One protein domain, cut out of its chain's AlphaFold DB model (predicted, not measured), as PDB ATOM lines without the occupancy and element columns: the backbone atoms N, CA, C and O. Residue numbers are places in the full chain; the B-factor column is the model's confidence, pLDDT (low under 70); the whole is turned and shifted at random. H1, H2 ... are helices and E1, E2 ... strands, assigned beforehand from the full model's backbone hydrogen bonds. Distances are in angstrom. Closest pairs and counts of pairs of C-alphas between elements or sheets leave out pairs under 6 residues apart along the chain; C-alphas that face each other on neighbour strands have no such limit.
ATOM      1  N   VAL A   3     -52.447 -33.222 -35.881       98.50
ATOM      2  CA  VAL A   3     -53.563 -32.687 -36.675       98.50
ATOM      3  C   VAL A   3     -54.782 -33.585 -36.466       98.50
ATOM      4  O   VAL A   3     -54.657 -34.689 -35.962       98.50
ATOM      5  N   GLY A   4     -55.965 -33.140 -36.875       98.56
ATOM      6  CA  GLY A   4     -57.149 -34.005 -36.908       98.56
ATOM      7  C   GLY A   4     -57.276 -34.679 -38.272       98.56
ATOM      8  O   GLY A   4     -57.525 -33.979 -39.260       98.56
ATOM      9  N   LEU A   5     -57.115 -36.003 -38.350       98.62
ATOM     10  CA  LEU A   5     -57.107 -36.708 -39.635       98.62
ATOM     11  C   LEU A   5     -58.452 -36.691 -40.376       98.62
ATOM     12  O   LEU A   5     -58.438 -36.725 -41.603       98.62
ATOM     13  N   SER A   6     -59.603 -36.524 -39.709       98.56
ATOM     14  CA  SER A   6     -60.886 -36.390 -40.429       98.56
ATOM     15  C   SER A   6     -60.888 -35.188 -41.371       98.56
ATOM     16  O   SER A   6     -61.438 -35.249 -42.470       98.56
ATOM     17  N   GLU A   7     -60.263 -34.086 -40.948       98.31
ATOM     18  CA  GLU A   7     -60.124 -32.897 -41.785       98.31
ATOM     19  C   GLU A   7     -59.125 -33.144 -42.924       98.31
ATOM     20  O   GLU A   7     -59.384 -32.713 -44.043       98.31
ATOM     21  N   VAL A   8     -58.032 -33.876 -42.676       98.56
ATOM     22  CA  VAL A   8     -57.070 -34.273 -43.721       98.56
ATOM     23  C   VAL A   8     -57.763 -35.108 -44.801       98.56
ATOM     24  O   VAL A   8     -57.703 -34.742 -45.972       98.56
ATOM     25  N   TRP A   9     -58.491 -36.162 -44.426       98.44
ATOM     26  CA  TRP A   9     -59.197 -37.019 -45.382       98.44
ATOM     27  C   TRP A   9     -60.305 -36.278 -46.135       98.44
ATOM     28  O   TRP A   9     -60.448 -36.452 -47.343       98.44
ATOM     29  N   SER A  10     -61.042 -35.378 -45.470       97.56
ATOM     30  CA  SER A  10     -62.003 -34.510 -46.165       97.56
ATOM     31  C   SER A  10     -61.318 -33.644 -47.224       97.56
ATOM     32  O   SER A  10     -61.878 -33.464 -48.297       97.56
ATOM     33  N   ARG A  11     -60.116 -33.122 -46.952       96.31
ATOM     34  CA  ARG A  11     -59.348 -32.349 -47.941       96.31
ATOM     35  C   ARG A  11     -58.820 -33.217 -49.074       96.31
ATOM     36  O   ARG A  11     -58.744 -32.739 -50.197       96.31
ATOM     37  N   GLN A  12     -58.456 -34.466 -48.805       96.88
ATOM     38  CA  GLN A  12     -58.041 -35.386 -49.862       96.88
ATOM     39  C   GLN A  12     -59.171 -35.653 -50.851       96.88
ATOM     40  O   GLN A  12     -58.927 -35.617 -52.051       96.88
ATOM     41  N   GLN A  13     -60.396 -35.849 -50.357       96.06
ATOM     42  CA  GLN A  13     -61.577 -35.998 -51.211       96.06
ATOM     43  C   GLN A  13     -61.801 -34.753 -52.076       96.06
ATOM     44  O   GLN A  13     -61.973 -34.891 -53.286       96.06
ATOM     45  N   ASP A  14     -61.707 -33.551 -51.483       93.50
ATOM     46  CA  ASP A  14     -61.764 -32.289 -52.235       93.50
ATOM     47  C   ASP A  14     -60.722 -32.311 -53.379       93.50
ATOM     48  O   ASP A  14     -61.067 -32.159 -54.548       93.50
ATOM     49  N   PHE A  15     -59.452 -32.605 -53.071       93.94
ATOM     50  CA  PHE A  15     -58.359 -32.582 -54.052       93.94
ATOM     51  C   PHE A  15     -58.420 -33.664 -55.126       93.94
ATOM     52  O   PHE A  15     -57.974 -33.416 -56.243       93.94
ATOM     53  N   GLN A  16     -58.930 -34.853 -54.813       92.38
ATOM     54  CA  GLN A  16     -59.097 -35.924 -55.800       92.38
ATOM     55  C   GLN A  16     -60.131 -35.556 -56.870       92.38
ATOM     56  O   GLN A  16     -60.035 -36.032 -57.997       92.38
ATOM     57  N   SER A  17     -61.090 -34.691 -56.530       89.81
ATOM     58  CA  SER A  17     -62.091 -34.183 -57.473       89.81
ATOM     59  C   SER A  17     -61.629 -32.967 -58.291       89.81
ATOM     60  O   SER A  17     -62.306 -32.572 -59.239       89.81
ATOM     61  N   GLU A  18     -60.484 -32.362 -57.953       91.19
ATOM     62  CA  GLU A  18     -59.977 -31.149 -58.601       91.19
ATOM     63  C   GLU A  18     -59.019 -31.458 -59.762       91.19
ATOM     64  O   GLU A  18     -58.128 -32.305 -59.667       91.19
ATOM     65  N   SER A  19     -59.109 -30.683 -60.848       91.56
ATOM     66  CA  SER A  19     -58.079 -30.713 -61.892       91.56
ATOM     67  C   SER A  19     -56.751 -30.133 -61.380       91.56
ATOM     68  O   SER A  19     -56.716 -29.282 -60.486       91.56
ATOM     69  N   ALA A  20     -55.627 -30.497 -62.007       89.25
ATOM     70  CA  ALA A  20     -54.317 -29.939 -61.648       89.25
ATOM     71  C   ALA A  20     -54.273 -28.396 -61.742       89.25
ATOM     72  O   ALA A  20     -53.609 -27.736 -60.935       89.25
ATOM     73  N   LYS A  21     -55.005 -27.813 -62.703       92.44
ATOM     74  CA  LYS A  21     -55.127 -26.359 -62.886       92.44
ATOM     75  C   LYS A  21     -55.898 -25.716 -61.734       92.44
ATOM     76  O   LYS A  21     -55.441 -24.703 -61.197       92.44
ATOM     77  N   ASP A  22     -57.027 -26.303 -61.346       92.94
ATOM     78  CA  ASP A  22     -57.860 -25.792 -60.253       92.94
ATOM     79  C   ASP A  22     -57.129 -25.887 -58.918       92.94
ATOM     80  O   ASP A  22     -57.043 -24.889 -58.200       92.94
ATOM     81  N   ARG A  23     -56.471 -27.023 -58.666       92.69
ATOM     82  CA  ARG A  23     -55.618 -27.238 -57.495       92.69
ATOM     83  C   ARG A  23     -54.508 -26.193 -57.401       92.69
ATOM     84  O   ARG A  23     -54.313 -25.568 -56.358       92.69
ATOM     85  N   ARG A  24     -53.796 -25.919 -58.503       91.56
ATOM     86  CA  ARG A  24     -52.746 -24.883 -58.533       91.56
ATOM     87  C   ARG A  24     -53.310 -23.484 -58.263       91.56
ATOM     88  O   ARG A  24     -52.693 -22.715 -57.522       91.56
ATOM     89  N   ARG A  25     -54.472 -23.146 -58.837       93.44
ATOM     90  CA  ARG A  25     -55.166 -21.869 -58.587       93.44
ATOM     91  C   ARG A  25     -55.570 -21.741 -57.117       93.44
ATOM     92  O   ARG A  25     -55.333 -20.695 -56.517       93.44
ATOM     93  N   TYR A  26     -56.119 -22.803 -56.535       90.75
ATOM     94  CA  TYR A  26     -56.497 -22.852 -55.127       90.75
ATOM     95  C   TYR A  26     -55.294 -22.624 -54.201       90.75
ATOM     96  O   TYR A  26     -55.360 -21.780 -53.305       90.75
ATOM     97  N   LEU A  27     -54.166 -23.299 -54.454       93.00
ATOM     98  CA  LEU A  27     -52.947 -23.128 -53.654       93.00
ATOM     99  C   LEU A  27     -52.383 -21.712 -53.742       93.00
ATOM    100  O   LEU A  27     -51.954 -21.166 -52.728       93.00
ATOM    101  N   ARG A  28     -52.448 -21.079 -54.918       94.19
ATOM    102  CA  ARG A  28     -52.045 -19.676 -55.077       94.19
ATOM    103  C   ARG A  28     -52.930 -18.720 -54.277       94.19
ATOM    104  O   ARG A  28     -52.421 -17.761 -53.716       94.19
ATOM    105  N   GLY A  29     -54.236 -18.983 -54.200       93.75
ATOM    106  CA  GLY A  29     -55.177 -18.170 -53.420       93.75
ATOM    107  C   GLY A  29     -55.076 -18.367 -51.904       93.75
ATOM    108  O   GLY A  29     -55.698 -17.628 -51.139       93.75
ATOM    109  N   LYS A  30     -54.324 -19.374 -51.445       92.75
ATOM    110  CA  LYS A  30     -54.146 -19.686 -50.024       92.75
ATOM    111  C   LYS A  30     -52.681 -20.014 -49.703       92.75
ATOM    112  O   LYS A  30     -52.418 -21.127 -49.227       92.75
ATOM    113  N   PRO A  31     -51.753 -19.065 -49.915       96.06
ATOM    114  CA  PRO A  31     -50.338 -19.317 -49.714       96.06
ATOM    115  C   PRO A  31     -50.024 -19.588 -48.235       96.06
ATOM    116  O   PRO A  31     -50.772 -19.210 -47.322       96.06
ATOM    117  N   VAL A  32     -48.923 -20.295 -48.016       97.00
ATOM    118  CA  VAL A  32     -48.448 -20.752 -46.712       97.00
ATOM    119  C   VAL A  32     -47.692 -19.622 -46.016       97.00
ATOM    120  O   VAL A  32     -46.729 -19.118 -46.595       97.00
ATOM    121  N   PRO A  33     -48.083 -19.222 -44.797       97.25
ATOM    122  CA  PRO A  33     -47.267 -18.324 -43.996       97.25
ATOM    123  C   PRO A  33     -46.035 -19.073 -43.478       97.25
ATOM    124  O   PRO A  33     -46.159 -20.125 -42.837       97.25
ATOM    125  N   LEU A  34     -44.859 -18.526 -43.773       98.31
ATOM    126  CA  LEU A  34     -43.565 -19.115 -43.451       98.31
ATOM    127  C   LEU A  34     -42.735 -18.179 -42.578       98.31
ATOM    128  O   LEU A  34     -42.754 -16.965 -42.756       98.31
ATOM    129  N   VAL A  35     -41.949 -18.753 -41.680       98.31
ATOM    130  CA  VAL A  35     -40.878 -18.054 -40.965       98.31
ATOM    131  C   VAL A  35     -39.548 -18.524 -41.526       98.31
ATOM    132  O   VAL A  35     -39.416 -19.710 -41.821       98.31
ATOM    133  N   ARG A  36     -38.587 -17.614 -41.693       98.50
ATOM    134  CA  ARG A  36     -37.268 -17.901 -42.272       98.50
ATOM    135  C   ARG A  36     -36.152 -17.556 -41.287       98.50
ATOM    136  O   ARG A  36     -36.278 -16.558 -40.597       98.50
ATOM    137  N   ASN A  37     -35.071 -18.330 -41.222       97.88
ATOM    138  CA  ASN A  37     -33.862 -17.940 -40.474       97.88
ATOM    139  C   ASN A  37     -32.726 -17.473 -41.406       97.88
ATOM    140  O   ASN A  37     -32.880 -17.494 -42.629       97.88
ATOM    141  N   ARG A  38     -31.569 -17.092 -40.846       97.75
ATOM    142  CA  ARG A  38     -30.409 -16.586 -41.614       97.75
ATOM    143  C   ARG A  38     -29.813 -17.604 -42.582       97.75
ATOM    144  O   ARG A  38     -29.264 -17.218 -43.608       97.75
ATOM    145  N   LEU A  39     -29.980 -18.895 -42.292       97.12
ATOM    146  CA  LEU A  39     -29.571 -19.989 -43.177       97.12
ATOM    147  C   LEU A  39     -30.602 -20.301 -44.275       97.12
ATOM    148  O   LEU A  39     -30.404 -21.221 -45.065       97.12
ATOM    149  N   GLY A  40     -31.725 -19.579 -44.324       96.81
ATOM    150  CA  GLY A  40     -32.794 -19.806 -45.294       96.81
ATOM    151  C   GLY A  40     -33.698 -21.003 -44.979       96.81
ATOM    152  O   GLY A  40     -34.540 -21.354 -45.805       96.81
ATOM    153  N   GLN A  41     -33.570 -21.619 -43.800       97.00
ATOM    154  CA  GLN A  41     -34.482 -22.666 -43.338       97.00
ATOM    155  C   GLN A  41     -35.872 -22.074 -43.088       97.00
ATOM    156  O   GLN A  41     -36.001 -20.905 -42.718       97.00
ATOM    157  N   LEU A  42     -36.915 -22.878 -43.311       97.06
ATOM    158  CA  LEU A  42     -38.305 -22.428 -43.304       97.06
ATOM    159  C   LEU A  42     -39.157 -23.227 -42.316       97.06
ATOM    160  O   LEU A  42     -39.088 -24.455 -42.276       97.06
ATOM    161  N   TRP A  43     -40.034 -22.527 -41.597       97.56
ATOM    162  CA  TRP A  43     -41.043 -23.115 -40.715       97.56
ATOM    163  C   TRP A  43     -42.441 -22.693 -41.144       97.56
ATOM    164  O   TRP A  43     -42.710 -21.517 -41.376       97.56
ATOM    165  N   MET A  44     -43.345 -23.664 -41.221       96.12
ATOM    166  CA  MET A  44     -44.756 -23.439 -41.514       96.12
ATOM    167  C   MET A  44     -45.504 -23.021 -40.253       96.12
ATOM    168  O   MET A  44     -45.440 -23.713 -39.242       96.12
ATOM    169  N   VAL A  45     -46.262 -21.927 -40.332       95.44
ATOM    170  CA  VAL A  45     -47.075 -21.452 -39.197       95.44
ATOM    171  C   VAL A  45     -48.517 -21.950 -39.288       95.44
ATOM    172  O   VAL A  45     -49.180 -22.160 -38.275       95.44
ATOM    173  N   ASP A  46     -49.015 -22.202 -40.499       95.44
ATOM    174  CA  ASP A  46     -50.393 -22.630 -40.723       95.44
ATOM    175  C   ASP A  46     -50.534 -23.447 -42.024       95.44
ATOM    176  O   ASP A  46     -49.612 -23.519 -42.827       95.44
ATOM    177  N   ARG A  47     -51.727 -24.006 -42.269       95.31
ATOM    178  CA  ARG A  47     -52.126 -24.852 -43.416       95.31
ATOM    179  C   ARG A  47     -51.707 -26.321 -43.321       95.31
ATOM    180  O   ARG A  47     -51.822 -27.043 -44.312       95.31
ATOM    181  N   HIS A  48     -51.341 -26.778 -42.126       97.38
ATOM    182  CA  HIS A  48     -50.908 -28.149 -41.842       97.38
ATOM    183  C   HIS A  48     -51.852 -29.222 -42.404       97.38
ATOM    184  O   HIS A  48     -51.399 -30.069 -43.164       97.38
ATOM    185  N   HIS A  49     -53.164 -29.174 -42.126       97.75
ATOM    186  CA  HIS A  49     -54.111 -30.186 -42.630       97.75
ATOM    187  C   HIS A  49     -54.185 -30.237 -44.154       97.75
ATOM    188  O   HIS A  49     -54.219 -31.312 -44.742       97.75
ATOM    189  N   ARG A  50     -54.194 -29.065 -44.800       95.81
ATOM    190  CA  ARG A  50     -54.285 -28.957 -46.259       95.81
ATOM    191  C   ARG A  50     -53.056 -29.558 -46.926       95.81
ATOM    192  O   ARG A  50     -53.180 -30.327 -47.872       95.81
ATOM    193  N   LEU A  51     -51.876 -29.174 -46.455       96.62
ATOM    194  CA  LEU A  51     -50.631 -29.630 -47.054       96.62
ATOM    195  C   LEU A  51     -50.315 -31.072 -46.680       96.62
ATOM    196  O   LEU A  51     -49.780 -31.790 -47.514       96.62
ATOM    197  N   ARG A  52     -50.726 -31.529 -45.492       97.62
ATOM    198  CA  ARG A  52     -50.683 -32.946 -45.129       97.62
ATOM    199  C   ARG A  52     -51.512 -33.777 -46.107       97.62
ATOM    200  O   ARG A  52     -51.002 -34.763 -46.621       97.62
ATOM    201  N   ALA A  53     -52.742 -33.347 -46.397       97.25
ATOM    202  CA  ALA A  53     -53.626 -34.022 -47.344       97.25
ATOM    203  C   ALA A  53     -52.999 -34.139 -48.738       97.25
ATOM    204  O   ALA A  53     -52.988 -35.224 -49.312       97.25
ATOM    205  N   LEU A  54     -52.437 -33.043 -49.260       95.38
ATOM    206  CA  LEU A  54     -51.757 -33.051 -50.557       95.38
ATOM    207  C   LEU A  54     -50.519 -33.942 -50.571       95.38
ATOM    208  O   LEU A  54     -50.349 -34.706 -51.510       95.38
ATOM    209  N   LEU A  55     -49.680 -33.855 -49.538       95.62
ATOM    210  CA  LEU A  55     -48.427 -34.601 -49.461       95.62
ATOM    211  C   LEU A  55     -48.651 -36.118 -49.355       95.62
ATOM    212  O   LEU A  55     -47.816 -36.895 -49.805       95.62
ATOM    213  N   GLU A  56     -49.773 -36.540 -48.765       96.50
ATOM    214  CA  GLU A  56     -50.199 -37.944 -48.759       96.50
ATOM    215  C   GLU A  56     -50.712 -38.426 -50.124       96.50
ATOM    216  O   GLU A  56     -50.526 -39.595 -50.447       96.50
ATOM    217  N   LEU A  57     -51.332 -37.552 -50.927       93.88
ATOM    218  CA  LEU A  57     -51.786 -37.896 -52.283       93.88
ATOM    219  C   LEU A  57     -50.643 -37.886 -53.303       93.88
ATOM    220  O   LEU A  57     -50.619 -38.704 -54.216       93.88
ATOM    221  N   ASP A  58     -49.721 -36.937 -53.170       91.81
ATOM    222  CA  ASP A  58     -48.607 -36.721 -54.084       91.81
ATOM    223  C   ASP A  58     -47.408 -36.158 -53.313       91.81
ATOM    224  O   ASP A  58     -47.400 -35.008 -52.868       91.81
ATOM    225  N   ARG A  59     -46.354 -36.971 -53.184       92.38
ATOM    226  CA  ARG A  59     -45.140 -36.598 -52.444       92.38
ATOM    227  C   ARG A  59     -44.297 -35.527 -53.142       92.38
ATOM    228  O   ARG A  59     -43.404 -34.973 -52.505       92.38
ATOM    229  N   SER A  60     -44.560 -35.250 -54.419       90.56
ATOM    230  CA  SER A  60     -43.850 -34.254 -55.231       90.56
ATOM    231  C   SER A  60     -44.540 -32.886 -55.262       90.56
ATOM    232  O   SER A  60     -44.031 -31.939 -55.864       90.56
ATOM    233  N   VAL A  61     -45.702 -32.764 -54.610       89.25
ATOM    234  CA  VAL A  61     -46.513 -31.548 -54.645       89.25
ATOM    235  C   VAL A  61     -45.761 -30.343 -54.076       89.25
ATOM    236  O   VAL A  61     -45.142 -30.393 -53.014       89.25
ATOM    237  N   THR A  62     -45.878 -29.211 -54.766       91.06
ATOM    238  CA  THR A  62     -45.365 -27.919 -54.305       91.06
ATOM    239  C   THR A  62     -46.512 -26.959 -54.000       91.06
ATOM    240  O   THR A  62     -47.633 -27.100 -54.496       91.06
ATOM    241  N   SER A  63     -46.247 -25.972 -53.145       94.62
ATOM    242  CA  SER A  63     -47.210 -24.928 -52.790       94.62
ATOM    243  C   SER A  63     -46.560 -23.549 -52.835       94.62
ATOM    244  O   SER A  63     -45.342 -23.423 -52.930       94.62
ATOM    245  N   PHE A  64     -47.387 -22.510 -52.771       96.12
ATOM    246  CA  PHE A  64     -46.928 -21.126 -52.704       96.12
ATOM    247  C   PHE A  64     -46.798 -20.719 -51.241       96.12
ATOM    248  O   PHE A  64     -47.698 -20.990 -50.449       96.12
ATOM    249  N   GLY A  65     -45.708 -20.049 -50.884       96.94
ATOM    250  CA  GLY A  65     -45.478 -19.530 -49.540       96.94
ATOM    251  C   GLY A  65     -45.083 -18.061 -49.562       96.94
ATOM    252  O   GLY A  65     -44.684 -17.538 -50.601       96.94
ATOM    253  N   TYR A  66     -45.204 -17.404 -48.416       97.81
ATOM    254  CA  TYR A  66     -44.718 -16.047 -48.189       97.81
ATOM    255  C   TYR A  66     -44.101 -15.960 -46.795       97.81
ATOM    256  O   TYR A  66     -44.586 -16.594 -45.855       97.81
ATOM    257  N   VAL A  67     -43.009 -15.206 -46.676       98.25
ATOM    258  CA  VAL A  67     -42.298 -15.033 -45.407       98.25
ATOM    259  C   VAL A  67     -43.019 -13.968 -44.583       98.25
ATOM    260  O   VAL A  67     -43.204 -12.849 -45.051       98.25
ATOM    261  N   ILE A  68     -43.444 -14.331 -43.372       97.88
ATOM    262  CA  ILE A  68     -44.121 -13.432 -42.425       97.88
ATOM    263  C   ILE A  68     -43.177 -12.870 -41.362       97.88
ATOM    264  O   ILE A  68     -43.514 -11.893 -40.702       97.88
ATOM    265  N   ALA A  69     -42.025 -13.509 -41.162       98.00
ATOM    266  CA  ALA A  69     -41.008 -13.081 -40.217       98.00
ATOM    267  C   ALA A  69     -39.658 -13.710 -40.557       98.00
ATOM    268  O   ALA A  69     -39.591 -14.840 -41.055       98.00
ATOM    269  N   GLU A  70     -38.598 -12.989 -40.209       98.00
ATOM    270  CA  GLU A  70     -37.233 -13.494 -40.218       98.00
ATOM    271  C   GLU A  70     -36.721 -13.652 -38.786       98.00
ATOM    272  O   GLU A  70     -37.021 -12.840 -37.908       98.00
ATOM    273  N   LEU A  71     -35.990 -14.734 -38.543       97.62
ATOM    274  CA  LEU A  71     -35.356 -15.044 -37.272       97.62
ATOM    275  C   LEU A  71     -33.856 -14.812 -37.400       97.62
ATOM    276  O   LEU A  71     -33.213 -15.342 -38.309       97.62
ATOM    277  N   ASP A  72     -33.303 -14.077 -36.442       96.19
ATOM    278  CA  ASP A  72     -31.862 -14.004 -36.231       96.19
ATOM    279  C   ASP A  72     -31.403 -15.273 -35.503       96.19
ATOM    280  O   ASP A  72     -31.215 -15.303 -34.290       96.19
ATOM    281  N   SER A  73     -31.361 -16.379 -36.243       96.88
ATOM    282  CA  SER A  73     -30.870 -17.659 -35.750       96.88
ATOM    283  C   SER A  73     -30.132 -18.427 -36.840       96.88
ATOM    284  O   SER A  73     -30.462 -18.346 -38.028       96.88
ATOM    285  N   GLU A  74     -29.138 -19.201 -36.414       96.50
ATOM    286  CA  GLU A  74     -28.294 -20.031 -37.282       96.50
ATOM    287  C   GLU A  74     -28.427 -21.531 -36.963       96.50
ATOM    288  O   GLU A  74     -27.732 -22.362 -37.534       96.50
ATOM    289  N   SER A  75     -29.355 -21.906 -36.076       96.88
ATOM    290  CA  SER A  75     -29.672 -23.300 -35.761       96.88
ATOM    291  C   SER A  75     -31.178 -23.537 -35.702       96.88
ATOM    292  O   SER A  75     -31.978 -22.603 -35.544       96.88
ATOM    293  N   ARG A  76     -31.578 -24.809 -35.821       96.00
ATOM    294  CA  ARG A  76     -32.979 -25.215 -35.670       96.00
ATOM    295  C   ARG A  76     -33.451 -24.971 -34.243       96.00
ATOM    296  O   ARG A  76     -34.567 -24.508 -34.056       96.00
ATOM    297  N   GLU A  77     -32.616 -25.258 -33.258       96.94
ATOM    298  CA  GLU A  77     -32.917 -25.145 -31.833       96.94
ATOM    299  C   GLU A  77     -33.241 -23.690 -31.474       96.94
ATOM    300  O   GLU A  77     -34.341 -23.410 -31.003       96.94
ATOM    301  N   ALA A  78     -32.362 -22.750 -31.843       97.50
ATOM    302  CA  ALA A  78     -32.581 -21.322 -31.616       97.50
ATOM    303  C   ALA A  78     -33.802 -20.792 -32.390       97.50
ATOM    304  O   ALA A  78     -34.556 -19.953 -31.892       97.50
ATOM    305  N   ALA A  79     -34.050 -21.298 -33.606       97.94
ATOM    306  CA  ALA A  79     -35.266 -20.958 -34.342       97.94
ATOM    307  C   ALA A  79     -36.532 -21.442 -33.616       97.94
ATOM    308  O   ALA A  79     -37.503 -20.695 -33.504       97.94
ATOM    309  N   LEU A  80     -36.533 -22.674 -33.104       97.69
ATOM    310  CA  LEU A  80     -37.667 -23.238 -32.376       97.69
ATOM    311  C   LEU A  80     -37.923 -22.506 -31.055       97.69
ATOM    312  O   LEU A  80     -39.079 -22.213 -30.759       97.69
ATOM    313  N   GLU A  81     -36.883 -22.138 -30.309       97.31
ATOM    314  CA  GLU A  81     -37.006 -21.288 -29.116       97.31
ATOM    315  C   GLU A  81     -37.648 -19.938 -29.459       97.31
ATOM    316  O   GLU A  81     -38.610 -19.511 -28.816       97.31
ATOM    317  N   ALA A  82     -37.192 -19.298 -30.539       97.50
ATOM    318  CA  ALA A  82     -37.734 -18.030 -31.008       97.50
ATOM    319  C   ALA A  82     -39.208 -18.139 -31.455       97.50
ATOM    320  O   ALA A  82     -39.999 -17.218 -31.223       97.50
ATOM    321  N   LEU A  83     -39.600 -19.251 -32.085       97.75
ATOM    322  CA  LEU A  83     -40.994 -19.540 -32.445       97.75
ATOM    323  C   LEU A  83     -41.852 -19.827 -31.205       97.75
ATOM    324  O   LEU A  83     -42.995 -19.373 -31.128       97.75
ATOM    325  N   GLN A  84     -41.308 -20.550 -30.225       97.00
ATOM    326  CA  GLN A  84     -41.985 -20.855 -28.969       97.00
ATOM    327  C   GLN A  84     -42.244 -19.585 -28.156       97.00
ATOM    328  O   GLN A  84     -43.368 -19.386 -27.700       97.00
ATOM    329  N   ALA A  85     -41.256 -18.693 -28.048       96.38
ATOM    330  CA  ALA A  85     -41.385 -17.405 -27.365       96.38
ATOM    331  C   ALA A  85     -42.470 -16.506 -27.987       96.38
ATOM    332  O   ALA A  85     -43.117 -15.731 -27.288       96.38
ATOM    333  N   ARG A  86     -42.718 -16.645 -29.297       95.56
ATOM    334  CA  ARG A  86     -43.807 -15.960 -30.022       95.56
ATOM    335  C   ARG A  86     -45.169 -16.650 -29.882       95.56
ATOM    336  O   ARG A  86     -46.161 -16.151 -30.408       95.56
ATOM    337  N   GLY A  87     -45.232 -17.809 -29.228       95.06
ATOM    338  CA  GLY A  87     -46.442 -18.625 -29.144       95.06
ATOM    339  C   GLY A  87     -46.866 -19.225 -30.489       95.06
ATOM    340  O   GLY A  87     -48.053 -19.465 -30.694       95.06
ATOM    341  N   TRP A  88     -45.925 -19.432 -31.418       96.94
ATOM    342  CA  TRP A  88     -46.194 -19.963 -32.764       96.94
ATOM    343  C   TRP A  88     -46.037 -21.483 -32.869       96.94
ATOM    344  O   TRP A  88     -46.264 -22.055 -33.937       96.94
TER     345      TRP A  88
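What this domain is: This is residues 3 to 88 of the 187 residues of an uncharacterized protein of Synechococcus sp. (strain WH7803) (UniProt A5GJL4). Two groups of elements sit at opposite ends of an elongated outline. At one end a small three-stranded sheet has H4 over one face, with its other face bare; at the other end H1 and H3 pack together at a steep angle, and H2 lies loosely by H1. The 86 printed residues hold four named helices and three named strands, in the order H1 H2 E1 E2 H3 E3 H4; the sheet is mixed, in the order E2 E1 E3, and the class is mixed, helices and strands. The whole is only just loose, close to compact, with a radius of gyration of the C-alphas of 14.7 A and spans of 42 by 25 by 20 A.

Where its parts are: H1, residues 5 to 16, begins at C-alpha 5 (-57.107, -36.708, -39.635) and is 16.3 A long from first to last C-alpha. H2, residues 20 to 29, is 14.4 A long. E1, residues 32 to 37, is 16.1 A long and begins at C-alpha 32 (-48.448, -20.752, -46.712). E2, residues 42 to 44, is 6.8 A long, and H3, residues 48 to 57, is 14.3 A long. E3, residues 65 to 71, is 16.5 A long. H4, residues 76 to 85, is 14.2 A long and ends at C-alpha 85 (-41.385, -17.405, -27.365).

How they stand to each other: H1 and H3 touch, with the C-alphas of Val 8 and Ala 53 closest at 5.0 A. They run the same way at a steep tilt of 54 degrees. H1 and H2 are close but not clearly touching; their closest C-alphas, of Phe 15 and Arg 23, are 6.9 A apart. H2 and H3 are apart. In the sheet, E1 is the inner strand. E1 and E2 form an antiparallel hairpin at 145 degrees, with N 35 and O 43 at 2.9 A. E1 and E3 are parallel at 31 degrees, with N 34 and O 66 at 2.9 A and N 68 and O 34 at 2.8 A. H4 is on the sheet at a height over the sheet of 9.7 A, making two layers, a helix on one face of a sheet. It lies over E1 and runs slantwise to the strands, at 54 degrees to E1 on the local plane. H1, H2 and H3 are not on the sheet. In H1, H2, H3 and H4 every O i to N i+4 pair is within hydrogen-bond range.

The domain as a whole: The two C-alphas farthest apart, of Ser 17 and Asp 72, are 42.1 A apart. The printed part has no cut and no long link; the link from H3 to E3, with 7 residues, is short, and the others are tight. Mean pLDDT of the printed part is 95.8, and no printed residue is under 70.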